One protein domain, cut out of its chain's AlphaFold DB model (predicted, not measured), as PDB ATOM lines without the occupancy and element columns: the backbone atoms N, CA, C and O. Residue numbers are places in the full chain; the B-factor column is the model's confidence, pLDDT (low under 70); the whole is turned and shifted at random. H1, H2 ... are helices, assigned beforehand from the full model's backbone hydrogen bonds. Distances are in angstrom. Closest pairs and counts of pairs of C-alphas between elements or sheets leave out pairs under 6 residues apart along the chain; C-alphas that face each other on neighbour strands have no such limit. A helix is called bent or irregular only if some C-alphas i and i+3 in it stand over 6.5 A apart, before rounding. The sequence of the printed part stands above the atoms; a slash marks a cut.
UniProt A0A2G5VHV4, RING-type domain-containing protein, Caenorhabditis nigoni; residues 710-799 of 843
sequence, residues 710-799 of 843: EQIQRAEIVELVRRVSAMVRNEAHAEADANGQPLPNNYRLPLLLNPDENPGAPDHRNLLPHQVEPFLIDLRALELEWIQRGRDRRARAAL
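This is residues 710 to 799 of the 843 residues of the protein "RING-type domain-containing protein" of Caenorhabditis nigoni (UniProt A0A2G5VHV4). Two long helices, H1 and then H2, lie side by side and run the same way, and a long looped link, residues 740 to 768, runs back from the end of H1 to the start of H2. The printed part has 90 residues, with two named helices and no named strand: all helix. It is elongated, 45 by 25 by 18 A, and only just loose, close to compact, with a radius of gyration of the C-alphas of 15.0 A.

H1, residues 710 to 739, and H2, residues 769 to 799, touch, and their closest C-alphas, those of Ile 717 and Leu 776, are 5.9 A apart. They run the same way at a shallow tilt of 27 degrees. O i to N i+4 pairs are within hydrogen-bond range in 25 of 26 cases in H1 and 25 of 27 in H2.

H1 begins at C-alpha 710 (-96.536, -39.238, -99.174) and is 43.1 A long. H2, 46.6 A long, ends at C-alpha 799 (-55.889, -28.168, -84.529); it is irregular, but only just: C-alphas 770 and 773 are 6.7 A apart.

The C-alphas farthest apart, those of Pro 769 and Leu 799, are 46.6 A apart. The printed part has no cut. The link from H1 to H2 is long, 29 residues. Confidence is low, pLDDT under 70, at residues 743 to 747 and 755 to 762.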
ATOM      1  N   GLU A 710     -97.221 -39.917 -98.064       79.81
ATOM      2  CA  GLU A 710     -96.536 -39.238 -99.174       79.81
ATOM      3  C   GLU A 710     -96.489 -37.705 -98.999       79.81
ATOM      4  O   GLU A 710     -95.499 -37.068 -99.351       79.81
ATOM      5  N   GLN A 711     -97.532 -37.087 -98.431       81.06
ATOM      6  CA  GLN A 711     -97.573 -35.637 -98.193       81.06
ATOM      7  C   GLN A 711     -96.607 -35.236 -97.072       81.06
ATOM      8  O   GLN A 711     -95.923 -34.220 -97.191       81.06
ATOM      9  N   ILE A 712     -96.507 -36.061 -96.023       81.75
ATOM     10  CA  ILE A 712     -95.552 -35.877 -94.921       81.75
ATOM     11  C   ILE A 712     -94.115 -36.018 -95.449       81.75
ATOM     12  O   ILE A 712     -93.290 -35.134 -95.226       81.75
ATOM     13  N   GLN A 713     -93.833 -37.059 -96.242       83.06
ATOM     14  CA  GLN A 713     -92.524 -37.261 -96.874       83.06
ATOM     15  C   GLN A 713     -92.154 -36.125 -97.845       83.06
ATOM     16  O   GLN A 713     -91.017 -35.660 -97.834       83.06
ATOM     17  N   ARG A 714     -93.100 -35.615 -98.651       83.12
ATOM     18  CA  ARG A 714     -92.867 -34.444 -99.522       83.12
ATOM     19  C   ARG A 714     -92.542 -33.175 -98.724       83.12
ATOM     20  O   ARG A 714     -91.677 -32.414 -99.150       83.12
ATOM     21  N   ALA A 715     -93.184 -32.953 -97.576       81.94
ATOM     22  CA  ALA A 715     -92.850 -31.837 -96.688       81.94
ATOM     23  C   ALA A 715     -91.451 -31.997 -96.063       81.94
ATOM     24  O   ALA A 715     -90.675 -31.041 -96.038       81.94
ATOM     25  N   GLU A 716     -91.098 -33.213 -95.631       85.31
ATOM     26  CA  GLU A 716     -89.767 -33.538 -95.103       85.31
ATOM     27  C   GLU A 716     -88.664 -33.291 -96.151       85.31
ATOM     28  O   GLU A 716     -87.660 -32.647 -95.846       85.31
ATOM     29  N   ILE A 717     -88.885 -33.695 -97.410       86.00
ATOM     30  CA  ILE A 717     -87.974 -33.410 -98.533       86.00
ATOM     31  C   ILE A 717     -87.716 -31.903 -98.678       86.00
ATOM     32  O   ILE A 717     -86.564 -31.500 -98.816       86.00
ATOM     33  N   VAL A 718     -88.748 -31.053 -98.629       84.94
ATOM     34  CA  VAL A 718     -88.587 -29.599 -98.835       84.94
ATOM     35  C   VAL A 718     -87.707 -28.955 -97.756       84.94
ATOM     36  O   VAL A 718     -86.791 -28.197 -98.096       84.94
ATOM     37  N   GLU A 719     -87.913 -29.277 -96.474       83.75
ATOM     38  CA  GLU A 719     -87.049 -28.755 -95.402       83.75
ATOM     39  C   GLU A 719     -85.629 -29.338 -95.457       83.75
ATOM     40  O   GLU A 719     -84.662 -28.610 -95.227       83.75
ATOM     41  N   LEU A 720     -85.460 -30.606 -95.842       84.62
ATOM     42  CA  LEU A 720     -84.132 -31.202 -96.024       84.62
ATOM     43  C   LEU A 720     -83.355 -30.563 -97.182       84.62
ATOM     44  O   LEU A 720     -82.192 -30.202 -96.996       84.62
ATOM     45  N   VAL A 721     -83.980 -30.334 -98.344       86.25
ATOM     46  CA  VAL A 721     -83.349 -29.611 -99.465       86.25
ATOM     47  C   VAL A 721     -82.925 -28.210 -99.018       86.25
ATOM     48  O   VAL A 721     -81.796 -27.786 -99.286       86.25
ATOM     49  N   ARG A 722     -83.793 -27.500 -98.288       83.88
ATOM     50  CA  ARG A 722     -83.519 -26.168 -97.732       83.88
ATOM     51  C   ARG A 722     -82.346 -26.182 -96.737       83.88
ATOM     52  O   ARG A 722     -81.498 -25.289 -96.798       83.88
ATOM     53  N   ARG A 723     -82.277 -27.192 -95.863       84.12
ATOM     54  CA  ARG A 723     -81.233 -27.402 -94.840       84.12
ATOM     55  C   ARG A 723     -79.882 -27.759 -95.464       84.12
ATOM     56  O   ARG A 723     -78.894 -27.085 -95.181       84.12
ATOM     57  N   VAL A 724     -79.838 -28.722 -96.385       84.94
ATOM     58  CA  VAL A 724     -78.619 -29.086 -97.132       84.94
ATOM     59  C   VAL A 724     -78.123 -27.900 -97.963       84.94
ATOM     60  O   VAL A 724     -76.951 -27.543 -97.881       84.94
ATOM     61  N   SER A 725     -79.011 -27.186 -98.660       83.31
ATOM     62  CA  SER A 725     -78.647 -25.978 -99.423       83.31
ATOM     63  C   SER A 725     -78.203 -24.797 -98.543       83.31
ATOM     64  O   SER A 725     -77.665 -23.816 -99.058       83.31
ATOM     65  N   ALA A 726     -78.431 -24.832 -97.226       82.50
ATOM     66  CA  ALA A 726     -77.815 -23.903 -96.276       82.50
ATOM     67  C   ALA A 726     -76.414 -24.382 -95.852       82.50
ATOM     68  O   ALA A 726     -75.476 -23.591 -95.897       82.50
ATOM     69  N   MET A 727     -76.239 -25.674 -95.548       83.06
ATOM     70  CA  MET A 727     -74.924 -26.251 -95.222       83.06
ATOM     71  C   MET A 727     -73.912 -26.091 -96.370       83.06
ATOM     72  O   MET A 727     -72.789 -25.656 -96.128       83.06
ATOM     73  N   VAL A 728     -74.330 -26.339 -97.618       85.50
ATOM     74  CA  VAL A 728     -73.505 -26.141 -98.830       85.50
ATOM     75  C   VAL A 728     -73.021 -24.692 -98.956       85.50
ATOM     76  O   VAL A 728     -71.858 -24.454 -99.275       85.50
ATOM     77  N   ARG A 729     -73.888 -23.712 -98.662       82.44
ATOM     78  CA  ARG A 729     -73.501 -22.293 -98.642       82.44
ATOM     79  C   ARG A 729     -72.521 -21.995 -97.517       82.44
ATOM     80  O   ARG A 729     -71.503 -21.372 -97.783       82.44
ATOM     81  N   ASN A 730     -72.793 -22.441 -96.291       80.56
ATOM     82  CA  ASN A 730     -71.920 -22.169 -95.145       80.56
ATOM     83  C   ASN A 730     -70.516 -22.772 -95.339       80.56
ATOM     84  O   ASN A 730     -69.529 -22.166 -94.931       80.56
ATOM     85  N   GLU A 731     -70.408 -23.924 -96.012       80.56
ATOM     86  CA  GLU A 731     -69.123 -24.480 -96.444       80.56
ATOM     87  C   GLU A 731     -68.433 -23.571 -97.477       80.56
ATOM     88  O   GLU A 731     -67.284 -23.201 -97.273       80.56
ATOM     89  N   ALA A 732     -69.133 -23.143 -98.534       78.94
ATOM     90  CA  ALA A 732     -68.568 -22.270 -99.572       78.94
ATOM     91  C   ALA A 732     -68.166 -20.872 -99.051       78.94
ATOM     92  O   ALA A 732     -67.170 -20.313 -99.506       78.94
ATOM     93  N   HIS A 733     -68.901 -20.324 -98.077       77.06
ATOM     94  CA  HIS A 733     -68.519 -19.116 -97.336       77.06
ATOM     95  C   HIS A 733     -67.208 -19.340 -96.567       77.06
ATOM     96  O   HIS A 733     -66.258 -18.585 -96.753       77.06
ATOM     97  N   ALA A 734     -67.118 -20.411 -95.771       74.38
ATOM     98  CA  ALA A 734     -65.920 -20.711 -94.990       74.38
ATOM     99  C   ALA A 734     -64.700 -21.084 -95.859       74.38
ATOM    100  O   ALA A 734     -63.575 -20.740 -95.507       74.38
ATOM    101  N   GLU A 735     -64.899 -21.757 -96.997       76.38
ATOM    102  CA  GLU A 735     -63.838 -22.036 -97.973       76.38
ATOM    103  C   GLU A 735     -63.356 -20.748 -98.667       76.38
ATOM    104  O   GLU A 735     -62.155 -20.606 -98.894       76.38
ATOM    105  N   ALA A 736     -64.237 -19.781 -98.950       77.50
ATOM    106  CA  ALA A 736     -63.838 -18.472 -99.476       77.50
ATOM    107  C   ALA A 736     -63.044 -17.655 -98.438       77.50
ATOM    108  O   ALA A 736     -61.939 -17.196 -98.740       77.50
ATOM    109  N   ASP A 737     -63.551 -17.557 -97.202       75.50
ATOM    110  CA  ASP A 737     -62.900 -16.848 -96.091       75.50
ATOM    111  C   ASP A 737     -61.516 -17.443 -95.767       75.50
ATOM    112  O   ASP A 737     -60.536 -16.708 -95.645       75.50
ATOM    113  N   ALA A 738     -61.402 -18.775 -95.688       73.00
ATOM    114  CA  ALA A 738     -60.142 -19.462 -95.384       73.00
ATOM    115  C   ALA A 738     -59.075 -19.306 -96.483       73.00
ATOM    116  O   ALA A 738     -57.883 -19.316 -96.183       73.00
ATOM    117  N   ASN A 739     -59.487 -19.147 -97.746       75.62
ATOM    118  CA  ASN A 739     -58.580 -18.894 -98.870       75.62
ATOM    119  C   ASN A 739     -58.367 -17.393 -99.157       75.62
ATOM    120  O   ASN A 739     -57.612 -17.053-100.069       75.62
ATOM    121  N   GLY A 740     -59.031 -16.491 -98.422       72.12
ATOM    122  CA  GLY A 740     -58.981 -15.043 -98.658       72.12
ATOM    123  C   GLY A 740     -59.548 -14.613-100.018       72.12
ATOM    124  O   GLY A 740     -59.104 -13.609-100.577       72.12
ATOM    125  N   GLN A 741     -60.482 -15.384-100.584       75.31
ATOM    126  CA  GLN A 741     -61.041 -15.157-101.919       75.31
ATOM    127  C   GLN A 741     -62.425 -14.495-101.856       75.31
ATOM    128  O   GLN A 741     -63.186 -14.746-100.921       75.31
ATOM    129  N   PRO A 742     -62.800 -13.666-102.850       72.12
ATOM    130  CA  PRO A 742     -64.166 -13.165-102.954       72.12
ATOM    131  C   PRO A 742     -65.137 -14.326-103.200       72.12
ATOM    132  O   PRO A 742     -64.843 -15.248-103.964       72.12
ATOM    133  N   LEU A 743     -66.311 -14.258-102.572       69.44
ATOM    134  CA  LEU A 743     -67.338 -15.294-102.664       69.44
ATOM    135  C   LEU A 743     -67.753 -15.580-104.122       69.44
ATOM    136  O   LEU A 743     -68.068 -14.642-104.860       69.44
ATOM    137  N   PRO A 744     -67.803 -16.857-104.549       62.56
ATOM    138  CA  PRO A 744     -68.239 -17.206-105.894       62.56
ATOM    139  C   PRO A 744     -69.746 -16.966-106.053       62.56
ATOM    140  O   PRO A 744     -70.553 -17.535-105.318       62.56
ATOM    141  N   ASN A 745     -70.131 -16.175-107.063       60.25
ATOM    142  CA  ASN A 745     -71.536 -15.845-107.350       60.25
ATOM    143  C   ASN A 745     -72.441 -17.085-107.503       60.25
ATOM    144  O   ASN A 745     -73.607 -17.035-107.122       60.25
ATOM    145  N   ASN A 746     -71.892 -18.192-108.020       64.00
ATOM    146  CA  ASN A 746     -72.554 -19.492-108.101       64.00
ATOM    147  C   ASN A 746     -71.725 -20.535-107.332       64.00
ATOM    148  O   ASN A 746     -70.609 -20.859-107.738       64.00
ATOM    149  N   TYR A 747     -72.284 -21.095-106.260       68.00
ATOM    150  CA  TYR A 747     -71.748 -22.264-105.552       68.00
ATOM    151  C   TYR A 747     -72.365 -23.548-106.131       68.00
ATOM    152  O   TYR A 747     -73.545 -23.582-106.479       68.00
ATOM    153  N   ARG A 748     -71.572 -24.620-106.257       71.25
ATOM    154  CA  ARG A 748     -72.024 -25.873-106.884       71.25
ATOM    155  C   ARG A 748     -72.858 -26.702-105.905       71.25
ATOM    156  O   ARG A 748     -72.356 -27.130-104.869       71.25
ATOM    157  N   LEU A 749     -74.125 -26.939-106.244       75.62
ATOM    158  CA  LEU A 749     -75.011 -27.823-105.483       75.62
ATOM    159  C   LEU A 749     -74.651 -29.310-105.698       75.62
ATOM    160  O   LEU A 749     -74.142 -29.660-106.767       75.62
ATOM    161  N   PRO A 750     -74.926 -30.198-104.720       77.62
ATOM    162  CA  PRO A 750     -74.765 -31.644-104.877       77.62
ATOM    163  C   PRO A 750     -75.558 -32.209-106.064       77.62
ATOM    164  O   PRO A 750     -76.629 -31.703-106.391       77.62
ATOM    165  N   LEU A 751     -75.085 -33.312-106.654       73.31
ATOM    166  CA  LEU A 751     -75.673 -33.928-107.860       73.31
ATOM    167  C   LEU A 751     -77.143 -34.375-107.704       73.31
ATOM    168  O   LEU A 751     -77.847 -34.491-108.701       73.31
ATOM    169  N   LEU A 752     -77.609 -34.610-106.473       75.44
ATOM    170  CA  LEU A 752     -79.012 -34.923-106.157       75.44
ATOM    171  C   LEU A 752     -79.931 -33.682-106.222       75.44
ATOM    172  O   LEU A 752     -81.143 -33.810-106.353       75.44
ATOM    173  N   LEU A 753     -79.352 -32.480-106.122       75.12
ATOM    174  CA  LEU A 753     -80.042 -31.184-106.054       75.12
ATOM    175  C   LEU A 753     -79.749 -30.283-107.268       75.12
ATOM    176  O   LEU A 753     -80.157 -29.123-107.282       75.12
ATOM    177  N   ASN A 754     -79.035 -30.799-108.271       71.44
ATOM    178  CA  ASN A 754     -78.607 -30.066-109.459       71.44
ATOM    179  C   ASN A 754     -79.080 -30.790-110.740       71.44
ATOM    180  O   ASN A 754     -78.335 -31.606-111.291       71.44
ATOM    181  N   PRO A 755     -80.320 -30.534-111.209       59.94
ATOM    182  CA  PRO A 755     -80.891 -31.237-112.361       59.94
ATOM    183  C   PRO A 755     -80.179 -30.908-113.683       59.94
ATOM    184  O   PRO A 755     -80.179 -31.735-114.592       59.94
ATOM    185  N   ASP A 756     -79.524 -29.745-113.782       59.66
ATOM    186  CA  ASP A 756     -78.820 -29.310-114.995       59.66
ATOM    187  C   ASP A 756     -77.515 -30.095-115.236       59.66
ATOM    188  O   ASP A 756     -77.108 -30.298-116.380       59.66
ATOM    189  N   GLU A 757     -76.865 -30.581-114.170       61.88
ATOM    190  CA  GLU A 757     -75.673 -31.440-114.268       61.88
ATOM    191  C   GLU A 757     -76.001 -32.940-114.400       61.88
ATOM    192  O   GLU A 757     -75.133 -33.718-114.804       61.88
ATOM    193  N   ASN A 758     -77.226 -33.368-114.075       64.38
ATOM    194  CA  ASN A 758     -77.632 -34.773-114.123       64.38
ATOM    195  C   ASN A 758     -79.058 -34.948-114.690       64.38
ATOM    196  O   ASN A 758     -80.014 -35.053-113.918       64.38
ATOM    197  N   PRO A 759     -79.220 -35.099-116.020       55.84
ATOM    198  CA  PRO A 759     -80.532 -35.266-116.660       55.84
ATOM    199  C   PRO A 759     -81.223 -36.614-116.360       55.84
ATOM    200  O   PRO A 759     -82.283 -36.891-116.919       55.84
ATOM    201  N   GLY A 760     -80.633 -37.470-115.516       58.72
ATOM    202  CA  GLY A 760     -81.265 -38.672-114.965       58.72
ATOM    203  C   GLY A 760     -81.774 -38.522-113.523       58.72
ATOM    204  O   GLY A 760     -82.426 -39.441-113.028       58.72
ATOM    205  N   ALA A 761     -81.485 -37.409-112.837       61.56
ATOM    206  CA  ALA A 761     -81.980 -37.158-111.485       61.56
ATOM    207  C   ALA A 761     -83.459 -36.720-111.512       61.56
ATOM    208  O   ALA A 761     -83.820 -35.850-112.308       61.56
ATOM    209  N   PRO A 762     -84.333 -37.271-110.648       64.69
ATOM    210  CA  PRO A 762     -85.705 -36.799-110.542       64.69
ATOM    211  C   PRO A 762     -85.731 -35.459-109.791       64.69
ATOM    212  O   PRO A 762     -85.208 -35.344-108.683       64.69
ATOM    213  N   ASP A 763     -86.344 -34.435-110.385       74.88
ATOM    214  CA  ASP A 763     -86.461 -33.117-109.757       74.88
ATOM    215  C   ASP A 763     -87.310 -33.185-108.476       74.88
ATOM    216  O   ASP A 763     -88.492 -33.534-108.519       74.88
ATOM    217  N   HIS A 764     -86.722 -32.768-107.349       70.81
ATOM    218  CA  HIS A 764     -87.353 -32.652-106.030       70.81
ATOM    219  C   HIS A 764     -88.737 -31.973-106.024       70.81
ATOM    220  O   HIS A 764     -89.566 -32.292-105.172       70.81
ATOM    221  N   ARG A 765     -89.020 -31.061-106.966       73.94
ATOM    222  CA  ARG A 765     -90.324 -30.378-107.081       73.94
ATOM    223  C   ARG A 765     -91.389 -31.214-107.792       73.94
ATOM    224  O   ARG A 765     -92.575 -30.994-107.573       73.94
ATOM    225  N   ASN A 766     -90.975 -32.171-108.624       78.06
ATOM    226  CA  ASN A 766     -91.819 -32.896-109.578       78.06
ATOM    227  C   ASN A 766     -91.740 -34.432-109.420       78.06
ATOM    228  O   ASN A 766     -92.056 -35.175-110.350       78.06
ATOM    229  N   LEU A 767     -91.343 -34.919-108.238       82.12
ATOM    230  CA  LEU A 767     -91.256 -36.351-107.918       82.12
ATOM    231  C   LEU A 767     -92.593 -37.080-108.144       82.12
ATOM    232  O   LEU A 767     -93.640 -36.630-107.661       82.12
ATOM    233  N   LEU A 768     -92.558 -38.247-108.792       82.38
ATOM    234  CA  LEU A 768     -93.693 -39.177-108.851       82.38
ATOM    235  C   LEU A 768     -93.862 -39.905-107.500       82.38
ATOM    236  O   LEU A 768     -92.866 -40.105-106.809       82.38
ATOM    237  N   PRO A 769     -95.069 -40.375-107.120       78.44
ATOM    238  CA  PRO A 769     -95.313 -40.996-105.809       78.44
ATOM    239  C   PRO A 769     -94.334 -42.116-105.419       78.44
ATOM    240  O   PRO A 769     -93.841 -42.152-104.299       78.44
ATOM    241  N   HIS A 770     -93.967 -42.985-106.368       80.38
ATOM    242  CA  HIS A 770     -93.017 -44.086-106.144       80.38
ATOM    243  C   HIS A 770     -91.538 -43.647-106.057       80.38
ATOM    244  O   HIS A 770     -90.669 -44.479-105.816       80.38
ATOM    245  N   GLN A 771     -91.242 -42.366-106.296       81.62
ATOM    246  CA  GLN A 771     -89.903 -41.773-106.203       81.62
ATOM    247  C   GLN A 771     -89.707 -40.981-104.901       81.62
ATOM    248  O   GLN A 771     -88.569 -40.711-104.536       81.62
ATOM    249  N   VAL A 772     -90.790 -40.624-104.197       83.44
ATOM    250  CA  VAL A 772     -90.748 -39.816-102.965       83.44
ATOM    251  C   VAL A 772     -89.944 -40.517-101.865       83.44
ATOM    252  O   VAL A 772     -89.023 -39.927-101.309       83.44
ATOM    253  N   GLU A 773     -90.243 -41.787-101.590       82.12
ATOM    254  CA  GLU A 773     -89.561 -42.576-100.557       82.12
ATOM    255  C   GLU A 773     -88.054 -42.794-100.830       82.12
ATOM    256  O   GLU A 773     -87.258 -42.446 -99.956       82.12
ATOM    257  N   PRO A 774     -87.603 -43.286-102.008       83.75
ATOM    258  CA  PRO A 774     -86.167 -43.434-102.269       83.75
ATOM    259  C   PRO A 774     -85.426 -42.089-102.326       83.75
ATOM    260  O   PRO A 774     -84.335 -41.987-101.773       83.75
ATOM    261  N   PHE A 775     -86.022 -41.032-102.896       85.25
ATOM    262  CA  PHE A 775     -85.389 -39.708-102.922       85.25
ATOM    263  C   PHE A 775     -85.201 -39.128-101.511       85.25
ATOM    264  O   PHE A 775     -84.178 -38.507-101.231       85.25
ATOM    265  N   LEU A 776     -86.154 -39.361-100.599       85.81
ATOM    266  CA  LEU A 776     -86.012 -38.985 -99.191       85.81
ATOM    267  C   LEU A 776     -84.855 -39.741 -98.515       85.81
ATOM    268  O   LEU A 776     -84.103 -39.129 -97.758       85.81
ATOM    269  N   ILE A 777     -84.668 -41.032 -98.804       85.75
ATOM    270  CA  ILE A 777     -83.553 -41.830 -98.261       85.75
ATOM    271  C   ILE A 777     -82.200 -41.284 -98.745       85.75
ATOM    272  O   ILE A 777     -81.317 -41.035 -97.921       85.75
ATOM    273  N   ASP A 778     -82.053 -41.023-100.046       85.62
ATOM    274  CA  ASP A 778     -80.821 -40.460-100.619       85.62
ATOM    275  C   ASP A 778     -80.527 -39.051-100.064       85.62
ATOM    276  O   ASP A 778     -79.387 -38.715 -99.733       85.62
ATOM    277  N   LEU A 779     -81.567 -38.231 -99.881       87.50
ATOM    278  CA  LEU A 779     -81.456 -36.889 -99.309       87.50
ATOM    279  C   LEU A 779     -81.094 -36.909 -97.811       87.50
ATOM    280  O   LEU A 779     -80.377 -36.026 -97.340       87.50
ATOM    281  N   ARG A 780     -81.542 -37.928 -97.067       87.62
ATOM    282  CA  ARG A 780     -81.149 -38.168 -95.669       87.62
ATOM    283  C   ARG A 780     -79.705 -38.646 -95.537       87.62
ATOM    284  O   ARG A 780     -79.020 -38.215 -94.612       87.62
ATOM    285  N   ALA A 781     -79.215 -39.471 -96.464       87.00
ATOM    286  CA  ALA A 781     -77.793 -39.805 -96.529       87.00
ATOM    287  C   ALA A 781     -76.946 -38.544 -96.785       87.00
ATOM    288  O   ALA A 781     -75.990 -38.279 -96.054       87.00
ATOM    289  N   LEU A 782     -77.366 -37.709 -97.743       87.31
ATOM    290  CA  LEU A 782     -76.711 -36.441 -98.062       87.31
ATOM    291  C   LEU A 782     -76.703 -35.455 -96.874       87.31
ATOM    292  O   LEU A 782     -75.704 -34.774 -96.658       87.31
ATOM    293  N   GLU A 783     -77.769 -35.384 -96.066       88.31
ATOM    294  CA  GLU A 783     -77.772 -34.567 -94.840       88.31
ATOM    295  C   GLU A 783     -76.631 -34.969 -93.887       88.31
ATOM    296  O   GLU A 783     -75.886 -34.107 -93.412       88.31
ATOM    297  N   LEU A 784     -76.457 -36.272 -93.646       87.44
ATOM    298  CA  LEU A 784     -75.436 -36.802 -92.738       87.44
ATOM    299  C   LEU A 784     -74.007 -36.574 -93.258       87.44
ATOM    300  O   LEU A 784     -73.128 -36.220 -92.470       87.44
ATOM    301  N   GLU A 785     -73.775 -36.709 -94.568       87.12
ATOM    302  CA  GLU A 785     -72.477 -36.402 -95.190       87.12
ATOM    303  C   GLU A 785     -72.061 -34.939 -94.964       87.12
ATOM    304  O   GLU A 785     -70.917 -34.664 -94.588       87.12
ATOM    305  N   TRP A 786     -72.986 -33.990 -95.141       85.81
ATOM    306  CA  TRP A 786     -72.696 -32.563 -94.968       85.81
ATOM    307  C   TRP A 786     -72.538 -32.155 -93.496       85.81
ATOM    308  O   TRP A 786     -71.682 -31.318 -93.195       85.81
ATOM    309  N   ILE A 787     -73.263 -32.791 -92.567       86.38
ATOM    310  CA  ILE A 787     -73.023 -32.631 -91.121       86.38
ATOM    311  C   ILE A 787     -71.613 -33.118 -90.757       86.38
ATOM    312  O   ILE A 787     -70.864 -32.398 -90.089       86.38
ATOM    313  N   GLN A 788     -71.206 -34.303 -91.231       84.62
ATOM    314  CA  GLN A 788     -69.873 -34.835 -90.946       84.62
ATOM    315  C   GLN A 788     -68.764 -33.970 -91.565       84.62
ATOM    316  O   GLN A 788     -67.790 -33.659 -90.881       84.62
ATOM    317  N   ARG A 789     -68.936 -33.485 -92.803       83.25
ATOM    318  CA  ARG A 789     -67.992 -32.546 -93.434       83.25
ATOM    319  C   ARG A 789     -67.805 -31.274 -92.596       83.25
ATOM    320  O   ARG A 789     -66.669 -30.849 -92.371       83.25
ATOM    321  N   GLY A 790     -68.901 -30.707 -92.084       81.81
ATOM    322  CA  GLY A 790     -68.872 -29.541 -91.199       81.81
ATOM    323  C   GLY A 790     -68.127 -29.798 -89.883       81.81
ATOM    324  O   GLY A 790     -67.341 -28.954 -89.447       81.81
ATOM    325  N   ARG A 791     -68.313 -30.978 -89.275       83.25
ATOM    326  CA  ARG A 791     -67.556 -31.420 -88.088       83.25
ATOM    327  C   ARG A 791     -66.065 -31.564 -88.380       83.25
ATOM    328  O   ARG A 791     -65.248 -31.016 -87.644       83.25
ATOM    329  N   ASP A 792     -65.706 -32.222 -89.480       81.75
ATOM    330  CA  ASP A 792     -64.309 -32.416 -89.883       81.75
ATOM    331  C   ASP A 792     -63.608 -31.073 -90.174       81.75
ATOM    332  O   ASP A 792     -62.431 -30.901 -89.851       81.75
ATOM    333  N   ARG A 793     -64.326 -30.093 -90.747       79.31
ATOM    334  CA  ARG A 793     -63.847 -28.707 -90.916       79.31
ATOM    335  C   ARG A 793     -63.581 -28.035 -89.565       79.31
ATOM    336  O   ARG A 793     -62.501 -27.472 -89.390       79.31
ATOM    337  N   ARG A 794     -64.513 -28.127 -88.607       80.06
ATOM    338  CA  ARG A 794     -64.338 -27.581 -87.245       80.06
ATOM    339  C   ARG A 794     -63.151 -28.227 -86.518       80.06
ATOM    340  O   ARG A 794     -62.351 -27.511 -85.921       80.06
ATOM    341  N   ALA A 795     -62.975 -29.544 -86.638       79.31
ATOM    342  CA  ALA A 795     -61.842 -30.265 -86.055       79.31
ATOM    343  C   ALA A 795     -60.488 -29.809 -86.635       79.31
ATOM    344  O   ALA A 795     -59.559 -29.536 -85.876       79.31
ATOM    345  N   ARG A 796     -60.378 -29.645 -87.964       78.06
ATOM    346  CA  ARG A 796     -59.161 -29.099 -88.599       78.06
ATOM    347  C   ARG A 796     -58.852 -27.673 -88.135       78.06
ATOM    348  O   ARG A 796     -57.699 -27.372 -87.849       78.06
ATOM    349  N   ALA A 797     -59.865 -26.813 -88.019       72.94
ATOM    350  CA  ALA A 797     -59.681 -25.445 -87.529       72.94
ATOM    351  C   ALA A 797     -59.192 -25.404 -86.067       72.94
ATOM    352  O   ALA A 797     -58.329 -24.593 -85.734       72.94
ATOM    353  N   ALA A 798     -59.692 -26.298 -85.206       74.00
ATOM    354  CA  ALA A 798     -59.253 -26.397 -83.814       74.00
ATOM    355  C   ALA A 798     -57.773 -26.810 -83.683       74.00
ATOM    356  O   ALA A 798     -57.059 -26.230 -82.867       74.00
ATOM    357  N   LEU A 799     -57.298 -27.749 -84.513       75.44
ATOM    358  CA  LEU A 799     -55.889 -28.168 -84.529       75.44
ATOM    359  C   LEU A 799     -54.951 -27.012 -84.907       75.44
ATOM    360  O   LEU A 799     -53.993 -26.751 -84.188       75.44
TER     361      LEU A 799